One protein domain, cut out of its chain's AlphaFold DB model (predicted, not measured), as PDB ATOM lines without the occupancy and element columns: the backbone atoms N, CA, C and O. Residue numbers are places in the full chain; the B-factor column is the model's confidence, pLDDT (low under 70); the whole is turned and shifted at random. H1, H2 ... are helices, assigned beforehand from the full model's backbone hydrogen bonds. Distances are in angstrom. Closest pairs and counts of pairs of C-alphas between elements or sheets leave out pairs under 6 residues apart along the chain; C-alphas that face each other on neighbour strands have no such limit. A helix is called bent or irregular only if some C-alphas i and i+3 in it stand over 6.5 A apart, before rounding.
ATOM      1  N   PRO A 507      30.952 104.124  88.064       51.72
ATOM      2  CA  PRO A 507      29.861 104.261  87.113       51.72
ATOM      3  C   PRO A 507      29.527 102.850  86.627       51.72
ATOM      4  O   PRO A 507      30.461 102.092  86.362       51.72
ATOM      5  N   GLU A 508      28.242 102.488  86.559       52.34
ATOM      6  CA  GLU A 508      27.753 101.135  86.216       52.34
ATOM      7  C   GLU A 508      28.538 100.515  85.045       52.34
ATOM      8  O   GLU A 508      28.914  99.349  85.090       52.34
ATOM      9  N   VAL A 509      28.939 101.354  84.084       54.72
ATOM     10  CA  VAL A 509      29.796 101.048  82.927       54.72
ATOM     11  C   VAL A 509      31.134 100.360  83.279       54.72
ATOM     12  O   VAL A 509      31.562  99.444  82.577       54.72
ATOM     13  N   GLN A 510      31.816 100.757  84.358       56.84
ATOM     14  CA  GLN A 510      33.075 100.132  84.794       56.84
ATOM     15  C   GLN A 510      32.851  98.842  85.585       56.84
ATOM     16  O   GLN A 510      33.669  97.932  85.470       56.84
ATOM     17  N   ALA A 511      31.760  98.741  86.351       58.75
ATOM     18  CA  ALA A 511      31.383  97.492  87.012       58.75
ATOM     19  C   ALA A 511      31.012  96.428  85.969       58.75
ATOM     20  O   ALA A 511      31.479  95.295  86.064       58.75
ATOM     21  N   THR A 512      30.296  96.816  84.907       63.53
ATOM     22  CA  THR A 512      30.037  95.950  83.748       63.53
ATOM     23  C   THR A 512      31.317  95.580  83.000       63.53
ATOM     24  O   THR A 512      31.481  94.429  82.612       63.53
ATOM     25  N   GLU A 513      32.272  96.502  82.832       73.12
ATOM     26  CA  GLU A 513      33.544  96.199  82.158       73.12
ATOM     27  C   GLU A 513      34.445  95.268  82.996       73.12
ATOM     28  O   GLU A 513      35.089  94.368  82.453       73.12
ATOM     29  N   GLU A 514      34.489  95.457  84.319       75.88
ATOM     30  CA  GLU A 514      35.191  94.573  85.259       75.88
ATOM     31  C   GLU A 514      34.538  93.188  85.296       75.88
ATOM     32  O   GLU A 514      35.244  92.188  85.173       75.88
ATOM     33  N   ALA A 515      33.206  93.125  85.365       77.44
ATOM     34  CA  ALA A 515      32.455  91.877  85.296       77.44
ATOM     35  C   ALA A 515      32.701  91.147  83.968       77.44
ATOM     36  O   ALA A 515      33.001  89.958  83.980       77.44
ATOM     37  N   HIS A 516      32.705  91.851  82.829       80.19
ATOM     38  CA  HIS A 516      33.056  91.263  81.531       80.19
ATOM     39  C   HIS A 516      34.486  90.709  81.496       80.19
ATOM     40  O   HIS A 516      34.709  89.618  80.971       80.19
ATOM     41  N   LYS A 517      35.464  91.426  82.065       81.00
ATOM     42  CA  LYS A 517      36.863  90.962  82.134       81.00
ATOM     43  C   LYS A 517      37.014  89.743  83.040       81.00
ATOM     44  O   LYS A 517      37.704  88.797  82.665       81.00
ATOM     45  N   LEU A 518      36.370  89.758  84.206       82.50
ATOM     46  CA  LEU A 518      36.362  88.635  85.145       82.50
ATOM     47  C   LEU A 518      35.694  87.413  84.528       82.50
ATOM     48  O   LEU A 518      36.252  86.322  84.576       82.50
ATOM     49  N   ARG A 519      34.547  87.610  83.881       88.19
ATOM     50  CA  ARG A 519      33.802  86.560  83.194       88.19
ATOM     51  C   ARG A 519      34.613  85.933  82.061       88.19
ATOM     52  O   ARG A 519      34.727  84.714  82.014       88.19
ATOM     53  N   ALA A 520      35.291  86.741  81.244       82.94
ATOM     54  CA  ALA A 520      36.187  86.242  80.200       82.94
ATOM     55  C   ALA A 520      37.390  85.458  80.767       82.94
ATOM     56  O   ALA A 520      37.769  84.420  80.221       82.94
ATOM     57  N   ALA A 521      37.985  85.926  81.870       79.81
ATOM     58  CA  ALA A 521      39.079  85.220  82.541       79.81
ATOM     59  C   ALA A 521      38.613  83.873  83.126       79.81
ATOM     60  O   ALA A 521      39.273  82.851  82.930       79.81
ATOM     61  N   LEU A 522      37.441  83.858  83.764       86.56
ATOM     62  CA  LEU A 522      36.803  82.658  84.304       86.56
ATOM     63  C   LEU A 522      36.435  81.663  83.203       86.56
ATOM     64  O   LEU A 522      36.719  80.477  83.341       86.56
ATOM     65  N   ALA A 523      35.878  82.128  82.084       88.62
ATOM     66  CA  ALA A 523      35.567  81.280  80.938       88.62
ATOM     67  C   ALA A 523      36.833  80.638  80.352       88.62
ATOM     68  O   ALA A 523      36.808  79.468  79.970       88.62
ATOM     69  N   SER A 524      37.957  81.364  80.336       86.56
ATOM     70  CA  SER A 524      39.245  80.816  79.903       86.56
ATOM     71  C   SER A 524      39.804  79.759  80.861       86.56
ATOM     72  O   SER A 524      40.426  78.816  80.380       86.56
ATOM     73  N   SER A 525      39.614  79.902  82.179       86.62
ATOM     74  CA  SER A 525      40.135  78.945  83.175       86.62
ATOM     75  C   SER A 525      39.230  77.722  83.333       86.62
ATOM     76  O   SER A 525      39.696  76.591  83.297       86.62
ATOM     77  N   LEU A 526      37.915  77.931  83.447       86.69
ATOM     78  CA  LEU A 526      36.936  76.858  83.653       86.69
ATOM     79  C   LEU A 526      36.653  76.071  82.360       86.69
ATOM     80  O   LEU A 526      36.147  74.945  82.408       86.69
ATOM     81  N   GLY A 527      37.015  76.625  81.199       85.56
ATOM     82  CA  GLY A 527      36.873  75.975  79.894       85.56
ATOM     83  C   GLY A 527      35.529  76.237  79.211       85.56
ATOM     84  O   GLY A 527      35.029  75.364  78.503       85.56
ATOM     85  N   GLY A 528      34.939  77.415  79.431       87.50
ATOM     86  CA  GLY A 528      33.750  77.902  78.728       87.50
ATOM     87  C   GLY A 528      32.791  78.708  79.608       87.50
ATOM     88  O   GLY A 528      32.727  78.510  80.818       87.50
ATOM     89  N   GLU A 529      32.007  79.587  78.977       86.19
ATOM     90  CA  GLU A 529      30.984  80.423  79.635       86.19
ATOM     91  C   GLU A 529      29.905  79.589  80.348       86.19
ATOM     92  O   GLU A 529      29.514  79.924  81.461       86.19
ATOM     93  N   ASP A 530      29.496  78.446  79.782       86.62
ATOM     94  CA  ASP A 530      28.450  77.595  80.374       86.62
ATOM     95  C   ASP A 530      28.839  77.073  81.773       86.62
ATOM     96  O   ASP A 530      27.990  76.882  82.648       86.62
ATOM     97  N   LYS A 531      30.139  76.870  82.018       85.44
ATOM     98  CA  LYS A 531      30.655  76.469  83.332       85.44
ATOM     99  C   LYS A 531      30.729  77.636  84.308       85.44
ATOM    100  O   LYS A 531      30.505  77.420  85.494       85.44
ATOM    101  N   VAL A 532      30.992  78.852  83.822       87.12
ATOM    102  CA  VAL A 532      30.903  80.075  84.635       87.12
ATOM    103  C   VAL A 532      29.462  80.269  85.111       87.12
ATOM    104  O   VAL A 532      29.237  80.458  86.301       87.12
ATOM    105  N   ASP A 533      28.483  80.123  84.215       86.69
ATOM    106  CA  ASP A 533      27.059  80.208  84.561       86.69
ATOM    107  C   ASP A 533      26.632  79.117  85.548       86.69
ATOM    108  O   ASP A 533      25.928  79.389  86.520       86.69
ATOM    109  N   THR A 534      27.096  77.885  85.336       86.44
ATOM    110  CA  THR A 534      26.836  76.765  86.253       86.44
ATOM    111  C   THR A 534      27.400  77.046  87.648       86.44
ATOM    112  O   THR A 534      26.713  76.822  88.643       86.44
ATOM    113  N   ALA A 535      28.614  77.597  87.724       85.75
ATOM    114  CA  ALA A 535      29.265  77.975  88.972       85.75
ATOM    115  C   ALA A 535      28.524  79.107  89.702       85.75
ATOM    116  O   ALA A 535      28.270  79.012  90.902       85.75
ATOM    117  N   LEU A 536      28.142  80.166  88.982       85.56
ATOM    118  CA  LEU A 536      27.440  81.316  89.555       85.56
ATOM    119  C   LEU A 536      26.035  80.946  90.040       85.56
ATOM    120  O   LEU A 536      25.624  81.396  91.109       85.56
ATOM    121  N   ASN A 537      25.310  80.110  89.293       86.69
ATOM    122  CA  ASN A 537      24.002  79.609  89.718       86.69
ATOM    123  C   ASN A 537      24.127  78.720  90.957       86.69
ATOM    124  O   ASN A 537      23.370  78.897  91.907       86.69
ATOM    125  N   PHE A 538      25.130  77.837  90.995       87.62
ATOM    126  CA  PHE A 538      25.427  77.048  92.187       87.62
ATOM    127  C   PHE A 538      25.679  77.945  93.406       87.62
ATOM    128  O   PHE A 538      25.017  77.774  94.423       87.62
ATOM    129  N   LEU A 539      26.545  78.959  93.296       83.94
ATOM    130  CA  LEU A 539      26.822  79.895  94.395       83.94
ATOM    131  C   LEU A 539      25.604  80.733  94.812       83.94
ATOM    132  O   LEU A 539      25.517  81.150  95.966       83.94
ATOM    133  N   ARG A 540      24.675  81.019  93.890       83.56
ATOM    134  CA  ARG A 540      23.455  81.792  94.170       83.56
ATOM    135  C   ARG A 540      22.401  80.961  94.900       83.56
ATOM    136  O   ARG A 540      21.754  81.473  95.809       83.56
ATOM    137  N   ASP A 541      22.255  79.697  94.515       82.19
ATOM    138  CA  ASP A 541      21.218  78.805  95.041       82.19
ATOM    139  C   ASP A 541      21.691  77.984  96.252       82.19
ATOM    140  O   ASP A 541      20.878  77.357  96.946       82.19
ATOM    141  N   ARG A 542      23.002  77.992  96.531       81.75
ATOM    142  CA  ARG A 542      23.597  77.263  97.649       81.75
ATOM    143  C   ARG A 542      23.071  77.782  98.982       81.75
ATOM    144  O   ARG A 542      23.105  78.974  99.285       81.75
ATOM    145  N   ARG A 543      22.632  76.847  99.823       76.06
ATOM    146  CA  ARG A 543      22.285  77.110 101.221       76.06
ATOM    147  C   ARG A 543      23.451  76.694 102.117       76.06
ATOM    148  O   ARG A 543      24.107  75.710 101.786       76.06
ATOM    149  N   PRO A 544      23.677  77.380 103.248       72.38
ATOM    150  CA  PRO A 544      24.635  76.915 104.238       72.38
ATOM    151  C   PRO A 544      24.221  75.524 104.730       72.38
ATOM    152  O   PRO A 544      23.077  75.324 105.144       72.38
ATOM    153  N   LEU A 545      25.136  74.566 104.640       70.06
ATOM    154  CA  LEU A 545      24.934  73.160 104.995       70.06
ATOM    155  C   LEU A 545      25.764  72.754 106.225       70.06
ATOM    156  O   LEU A 545      25.456  71.742 106.850       70.06
ATOM    157  N   GLY A 546      26.796  73.526 106.580       65.75
ATOM    158  CA  GLY A 546      27.606  73.300 107.779       65.75
ATOM    159  C   GLY A 546      27.027  73.940 109.045       65.75
ATOM    160  O   GLY A 546      26.525  75.061 109.012       65.75
ATOM    161  N   ASP A 547      27.175  73.260 110.188       70.38
ATOM    162  CA  ASP A 547      26.809  73.795 111.515       70.38
ATOM    163  C   ASP A 547      27.737  74.943 111.971       70.38
ATOM    164  O   ASP A 547      27.401  75.710 112.877       70.38
ATOM    165  N   THR A 548      28.913  75.069 111.348       72.38
ATOM    166  CA  THR A 548      29.854  76.181 111.531       72.38
ATOM    167  C   THR A 548      30.288  76.741 110.180       72.38
ATOM    168  O   THR A 548      30.216  76.060 109.157       72.38
ATOM    169  N   VAL A 549      30.784  77.982 110.177       64.81
ATOM    170  CA  VAL A 549      31.267  78.662 108.962       64.81
ATOM    171  C   VAL A 549      32.421  77.887 108.314       64.81
ATOM    172  O   VAL A 549      32.500  77.802 107.094       64.81
ATOM    173  N   GLU A 550      33.295  77.273 109.116       62.69
ATOM    174  CA  GLU A 550      34.408  76.450 108.630       62.69
ATOM    175  C   GLU A 550      33.928  75.148 107.985       62.69
ATOM    176  O   GLU A 550      34.465  74.735 106.960       62.69
ATOM    177  N   ALA A 551      32.915  74.505 108.572       66.56
ATOM    178  CA  ALA A 551      32.320  73.305 107.999       66.56
ATOM    179  C   ALA A 551      31.602  73.623 106.681       66.56
ATOM    180  O   ALA A 551      31.703  72.850 105.731       66.56
ATOM    181  N   ASP A 552      30.927  74.771 106.607       76.62
ATOM    182  CA  ASP A 552      30.230  75.199 105.400       76.62
ATOM    183  C   ASP A 552      31.191  75.555 104.256       76.62
ATOM    184  O   ASP A 552      30.939  75.185 103.114       76.62
ATOM    185  N   GLU A 553      32.322  76.198 104.558       77.06
ATOM    186  CA  GLU A 553      33.361  76.528 103.571       77.06
ATOM    187  C   GLU A 553      34.056  75.271 103.026       77.06
ATOM    188  O   GLU A 553      34.302  75.162 101.825       77.06
ATOM    189  N   LEU A 554      34.334  74.287 103.889       79.38
ATOM    190  CA  LEU A 554      34.863  72.993 103.448       79.38
ATOM    191  C   LEU A 554      33.863  72.259 102.557       79.38
ATOM    192  O   LEU A 554      34.251  71.693 101.538       79.38
ATOM    193  N   LEU A 555      32.579  72.290 102.916       81.69
ATOM    194  CA  LEU A 555      31.541  71.667 102.106       81.69
ATOM    195  C   LEU A 555      31.392  72.371 100.753       81.69
ATOM    196  O   LEU A 555      31.318  71.699  99.732       81.69
ATOM    197  N   LEU A 556      31.438  73.709 100.737       83.81
ATOM    198  CA  LEU A 556      31.454  74.510  99.514       83.81
ATOM    199  C   LEU A 556      32.603  74.090  98.593       83.81
ATOM    200  O   LEU A 556      32.386  73.889  97.403       83.81
ATOM    201  N   GLN A 557      33.816  73.940  99.131       80.50
ATOM    202  CA  GLN A 557      34.978  73.533  98.339       80.50
ATOM    203  C   GLN A 557      34.822  72.118  97.771       80.50
ATOM    204  O   GLN A 557      35.173  71.901  96.616       80.50
ATOM    205  N   VAL A 558      34.265  71.179  98.543       84.06
ATOM    206  CA  VAL A 558      33.988  69.807  98.080       84.06
ATOM    207  C   VAL A 558      32.929  69.797  96.976       84.06
ATOM    208  O   VAL A 558      33.142  69.195  95.930       84.06
ATOM    209  N   GLU A 559      31.818  70.506  97.163       87.12
ATOM    210  CA  GLU A 559      30.746  70.586  96.163       87.12
ATOM    211  C   GLU A 559      31.221  71.268  94.873       87.12
ATOM    212  O   GLU A 559      30.862  70.854  93.771       87.12
ATOM    213  N   LEU A 560      32.067  72.293  94.996       84.62
ATOM    214  CA  LEU A 560      32.640  72.991  93.850       84.62
ATOM    215  C   LEU A 560      33.682  72.133  93.119       84.62
ATOM    216  O   LEU A 560      33.764  72.198  91.890       84.62
ATOM    217  N   LEU A 561      34.435  71.309  93.855       84.06
ATOM    218  CA  LEU A 561      35.338  70.307  93.287       84.06
ATOM    219  C   LEU A 561      34.567  69.269  92.472       84.06
ATOM    220  O   LEU A 561      34.961  68.954  91.352       84.06
ATOM    221  N   ASP A 562      33.447  68.780  93.002       85.31
ATOM    222  CA  ASP A 562      32.585  67.822  92.308       85.31
ATOM    223  C   ASP A 562      31.931  68.446  91.063       85.31
ATOM    224  O   ASP A 562      31.763  67.781  90.038       85.31
ATOM    225  N   LEU A 563      31.584  69.736  91.131       86.81
ATOM    226  CA  LEU A 563      30.903  70.449  90.050       86.81
ATOM    227  C   LEU A 563      31.841  70.858  88.904       86.81
ATOM    228  O   LEU A 563      31.457  70.791  87.736       86.81
ATOM    229  N   LEU A 564      33.050  71.331  89.221       84.50
ATOM    230  CA  LEU A 564      33.934  72.020  88.268       84.50
ATOM    231  C   LEU A 564      35.373  71.486  88.252       84.50
ATOM    232  O   LEU A 564      36.164  71.918  87.410       84.50
ATOM    233  N   GLY A 565      35.713  70.543  89.132       85.94
ATOM    234  CA  GLY A 565      37.079  70.065  89.337       85.94
ATOM    235  C   GLY A 565      37.963  71.083  90.060       85.94
ATOM    236  O   GLY A 565      37.487  72.087  90.594       85.94
ATOM    237  N   ASP A 566      39.274  70.834  90.055       80.75
ATOM    238  CA  ASP A 566      40.276  71.666  90.747       80.75
ATOM    239  C   ASP A 566      40.219  73.145  90.316       80.75
ATOM    240  O   ASP A 566      40.401  74.057  91.125       80.75
ATOM    241  N   GLU A 567      39.887  73.390  89.045       79.62
ATOM    242  CA  GLU A 567      39.728  74.728  88.472       79.62
ATOM    243  C   GLU A 567      38.602  75.531  89.141       79.62
ATOM    244  O   GLU A 567      38.699  76.754  89.238       79.62
ATOM    245  N   GLY A 568      37.554  74.868  89.643       78.31
ATOM    246  CA  GLY A 568      36.468  75.514  90.380       78.31
ATOM    247  C   GLY A 568      36.950  76.129  91.689       78.31
ATOM    248  O   GLY A 568      36.697  77.304  91.946       78.31
ATOM    249  N   ILE A 569      37.705  75.361  92.483       80.00
ATOM    250  CA  ILE A 569      38.266  75.830  93.760       80.00
ATOM    251  C   ILE A 569      39.259  76.966  93.523       80.00
ATOM    252  O   ILE A 569      39.190  77.999  94.190       80.00
ATOM    253  N   LEU A 570      40.173  76.798  92.562       78.00
ATOM    254  CA  LEU A 570      41.199  77.801  92.261       78.00
ATOM    255  C   LEU A 570      40.592  79.147  91.842       78.00
ATOM    256  O   LEU A 570      41.152  80.201  92.150       78.00
ATOM    257  N   ASN A 571      39.433  79.114  91.183       85.94
ATOM    258  CA  ASN A 571      38.725  80.300  90.713       85.94
ATOM    259  C   ASN A 571      37.608  80.787  91.654       85.94
ATOM    260  O   ASN A 571      36.988  81.809  91.353       85.94
ATOM    261  N   LEU A 572      37.369  80.133  92.799       81.31
ATOM    262  CA  LEU A 572      36.317  80.516  93.752       81.31
ATOM    263  C   LEU A 572      36.367  82.008  94.152       81.31
ATOM    264  O   LEU A 572      35.332  82.666  94.051       81.31
ATOM    265  N   PRO A 573      37.532  82.617  94.461       79.62
ATOM    266  CA  PRO A 573      37.589  84.046  94.789       79.62
ATOM    267  C   PRO A 573      37.151  84.965  93.637       79.62
ATOM    268  O   PRO A 573      36.634  86.058  93.864       79.62
ATOM    269  N   LEU A 574      37.379  84.546  92.386       79.69
ATOM    270  CA  LEU A 574      36.956  85.292  91.198       79.69
ATOM    271  C   LEU A 574      35.459  85.102  90.928       79.69
ATOM    272  O   LEU A 574      34.797  86.057  90.522       79.69
ATOM    273  N   LEU A 575      34.924  83.904  91.184       84.19
ATOM    274  CA  LEU A 575      33.495  83.599  91.089       84.19
ATOM    275  C   LEU A 575      32.678  84.386  92.121       84.19
ATOM    276  O   LEU A 575      31.695  85.022  91.752       84.19
ATOM    277  N   GLU A 576      33.117  84.427  93.380       81.94
ATOM    278  CA  GLU A 576      32.495  85.243  94.433       81.94
ATOM    279  C   GLU A 576      32.554  86.735  94.092       81.94
ATOM    280  O   GLU A 576      31.583  87.471  94.280       81.94
ATOM    281  N   ARG A 577      33.679  87.195  93.527       80.00
ATOM    282  CA  ARG A 577      33.830  88.586  93.097       80.00
ATOM    283  C   ARG A 577      32.888  88.941  91.947       80.00
ATOM    284  O   ARG A 577      32.314  90.027  91.962       80.00
ATOM    285  N   LEU A 578      32.726  88.049  90.970       83.69
ATOM    286  CA  LEU A 578      31.783  88.233  89.869       83.69
ATOM    287  C   LEU A 578      30.331  88.203  90.375       83.69
ATOM    288  O   LEU A 578      29.547  89.070  90.008       83.69
ATOM    289  N   GLN A 579      30.000  87.296  91.298       83.19
ATOM    290  CA  GLN A 579      28.679  87.219  91.931       83.19
ATOM    291  C   GLN A 579      28.311  88.513  92.681       83.19
ATOM    292  O   GLN A 579      27.173  88.967  92.604       83.19
ATOM    293  N   GLN A 580      29.267  89.131  93.380       76.81
ATOM    294  CA  GLN A 580      29.065  90.420  94.056       76.81
ATOM    295  C   GLN A 580      28.827  91.580  93.079       76.81
ATOM    296  O   GLN A 580      28.120  92.529  93.415       76.81
ATOM    297  N   LEU A 581      29.432  91.528  91.887       74.25
ATOM    298  CA  LEU A 581      29.224  92.529  90.839       74.25
ATOM    299  C   LEU A 581      27.858  92.350  90.155       74.25
ATOM    300  O   LEU A 581      27.177  93.348  89.934       74.25
ATOM    301  N   ASP A 582      27.425  91.105  89.917       70.12
ATOM    302  CA  ASP A 582      26.108  90.766  89.343       70.12
ATOM    303  C   ASP A 582      24.925  91.205  90.233       70.12
ATOM    304  O   ASP A 582      23.818  91.406  89.742       70.12
ATOM    305  N   GLN A 583      25.132  91.348  91.548       63.97
ATOM    306  CA  GLN A 583      24.089  91.744  92.509       63.97
ATOM    307  C   GLN A 583      23.867  93.266  92.603       63.97
ATOM    308  O   GLN A 583      23.025  93.712  93.387       63.97
ATOM    309  N   GLN A 584      24.603  94.084  91.842       58.22
ATOM    310  CA  GLN A 584      24.394  95.534  91.840       58.22
ATOM    311  C   GLN A 584      23.146  95.916  91.017       58.22
ATOM    312  O   GLN A 584      22.948  95.387  89.920       58.22
ATOM    313  N   PRO A 585      22.291  96.837  91.510       44.09
ATOM    314  CA  PRO A 585      21.134  97.311  90.751       44.09
ATOM    315  C   PRO A 585      21.599  97.920  89.418       44.09
ATOM    316  O   PRO A 585      22.520  98.727  89.415       44.09
ATOM    317  N   GLY A 586      20.989  97.494  88.303       50.91
ATOM    318  CA  GLY A 586      21.373  97.890  86.936       50.91
ATOM    319  C   GLY A 586      22.008  96.779  86.082       50.91
ATOM    320  O   GLY A 586      22.146  96.946  84.874       50.91
ATOM    321  N   PHE A 587      22.345  95.619  86.663       47.00
ATOM    322  CA  PHE A 587      22.948  94.494  85.924       47.00
ATOM    323  C   PHE A 587      21.928  93.580  85.206       47.00
ATOM    324  O   PHE A 587      22.299  92.774  84.353       47.00
ATOM    325  N   GLU A 588      20.630  93.710  85.510       48.16
ATOM    326  CA  GLU A 588      19.562  92.848  84.967       48.16
ATOM    327  C   GLU A 588      19.245  93.077  83.475       48.16
ATOM    328  O   GLU A 588      18.544  92.266  82.876       48.16
ATOM    329  N   GLU A 589      19.772  94.123  82.831       45.50
ATOM    330  CA  GLU A 589      19.367  94.495  81.462       45.50
ATOM    331  C   GLU A 589      20.188  93.847  80.325       45.50
ATOM    332  O   GLU A 589      20.000  94.178  79.155       45.50
ATOM    333  N   LEU A 590      21.081  92.898  80.631       43.25
ATOM    334  CA  LEU A 590      21.949  92.250  79.632       43.25
ATOM    335  C   LEU A 590      21.997  90.718  79.709       43.25
ATOM    336  O   LEU A 590      22.824  90.094  79.037       43.25
ATOM    337  N   THR A 591      21.069  90.078  80.429       38.97
ATOM    338  CA  THR A 591      20.741  88.677  80.142       38.97
ATOM    339  C   THR A 591      20.057  88.640  78.784       38.97
ATOM    340  O   THR A 591      18.852  88.807  78.644       38.97
ATOM    341  N   VAL A 592      20.879  88.490  77.746       44.72
ATOM    342  CA  VAL A 592      20.442  88.273  76.373       44.72
ATOM    343  C   VAL A 592      19.371  87.191  76.391       44.72
ATOM    344  O   VAL A 592      19.670  86.015  76.608       44.72
ATOM    345  N   ASP A 593      18.125  87.605  76.174       42.88
ATOM    346  CA  ASP A 593      17.003  86.708  75.982       42.88
ATOM    347  C   ASP A 593      17.308  85.855  74.739       42.88
ATOM    348  O   ASP A 593      17.155  86.264  73.581       42.88
ATOM    349  N   ARG A 594      17.845  84.655  74.989       43.91
ATOM    350  CA  ARG A 594      18.189  83.668  73.959       43.91
ATOM    351  C   ARG A 594      16.940  83.233  73.180       43.91
ATOM    352  O   ARG A 594      17.085  82.729  72.065       43.91
ATOM    353  N   GLU A 595      15.738  83.438  73.721       41.19
ATOM    354  CA  GLU A 595      14.466  83.158  73.058       41.19
ATOM    355  C   GLU A 595      14.073  84.298  72.100       41.19
ATOM    356  O   GLU A 595      13.690  84.034  70.953       41.19
ATOM    357  N   ALA A 596      14.320  85.558  72.480       43.44
ATOM    358  CA  ALA A 596      14.177  86.712  71.586       43.44
ATOM    359  C   ALA A 596      15.144  86.653  70.385       43.44
ATOM    360  O   ALA A 596      14.729  86.879  69.247       43.44
ATOM    361  N   LEU A 597      16.408  86.258  70.593       43.06
ATOM    362  CA  LEU A 597      17.368  86.071  69.490       43.06
ATOM    363  C   LEU A 597      17.013  84.891  68.574       43.06
ATOM    364  O   LEU A 597      17.253  84.965  67.368       43.06
ATOM    365  N   ARG A 598      16.406  83.821  69.107       40.06
ATOM    366  CA  ARG A 598      15.899  82.701  68.293       40.06
ATOM    367  C   ARG A 598      14.718  83.114  67.426       40.06
ATOM    368  O   ARG A 598      14.642  82.684  66.282       40.06
ATOM    369  N   THR A 599      13.839  83.959  67.958       47.25
ATOM    370  CA  THR A 599      12.658  84.466  67.245       47.25
ATOM    371  C   THR A 599      13.027  85.521  66.199       47.25
ATOM    372  O   THR A 599      12.310  85.688  65.223       47.25
ATOM    373  N   PHE A 600      14.159  86.211  66.366       42.56
ATOM    374  CA  PHE A 600      14.679  87.161  65.378       42.56
ATOM    375  C   PHE A 600      15.486  86.489  64.246       42.56
ATOM    376  O   PHE A 600      15.650  87.076  63.180       42.56
TER     377      PHE A 600
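This is residues 507 to 600 of the 602 residues of the protein "NEK5 protein" of Symbiodinium microadriaticum (UniProt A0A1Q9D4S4). Four helices make the body as two antiparallel pairs: H1 and H4 lie side by side, and H2 and H3 form a splayed hairpin set steeply across them, with H2 packed over both H1 and H4. H5 follows near H1, and residues 591 to 600, with H6 at their end, stick out as a tail. The printed part has 94 residues with six named helices, H1 to H6 in chain order, and no named strand; the class is all helix. It is only just compact, close to loose, with a radius of gyration of the C-alphas of 14.7 A, and elongated, spanning 47 by 28 by 22 A.

H1, residues 508 to 526, touches H2, residues 529 to 541, with residues 519 to 526 alone; the closest C-alphas, of Ala 523 and Glu 529, are 4.8 A apart. Their lines are only just about perpendicular, at 71 degrees. H2 and H3, residues 549 to 564, form a helical hairpin at a shallow tilt of 29 degrees, opposite ways. In it residues 531 to 535 touch residues 560 to 564, closest at the C-alphas of Lys 531 and Leu 564, 7.4 A. H4, residues 566 to 582, touches H3, with the C-alphas of Leu 560 and Gly 568 closest at 5.7 A. H4 also touches H2, at Leu 536 and Gln 579, whose C-alphas are closest at 6.5 A. H4 touches H1 at a shallow tilt of 14 degrees, opposite ways, with the C-alphas of Ala 515 and Leu 578 closest at 5.9 A. H5, residues 587 to 590, is close to H1 but not clearly touching: the closest C-alphas, of Thr 512 and Phe 587, are 7.6 A apart. H6, residues 594 to 600, is apart from H1, H2, H3, H4 and H5. Every O i to N i+4 pair is within hydrogen-bond range in H1, H2, H3 and H6, against 11 of 13 in H4; H5 is too short for such a pair.

H1 begins at C-alpha 508 (27.753, 101.135, 86.216) and is 26.1 A long. H2 measures 18.3 A and H3 21.9 A. H4, 23.8 A long, starts at C-alpha 566 (40.276, 71.666, 90.747); it has a kink of 56 degrees near residue 573 and is irregular, with C-alphas 570 and 573 7.6 A apart. H5 is only just irregular, with C-alphas 587 and 590 6.8 A apart. H6, 9.9 A long, ends at C-alpha 600 (14.679, 87.161, 65.378).

The C-alphas of Thr 548 and Phe 600 are the two farthest apart, at 49.8 A. Without residues 591 to 600, which stand free, the body spans 39 by 26 by 16 A. The printed part has no cut; the link from H2 to H3 is short, and the other four are tight. The mean pLDDT of the printed part is 72.7, with residues 507 to 512, 546, 549 to 551 and 583 to 600 under 70.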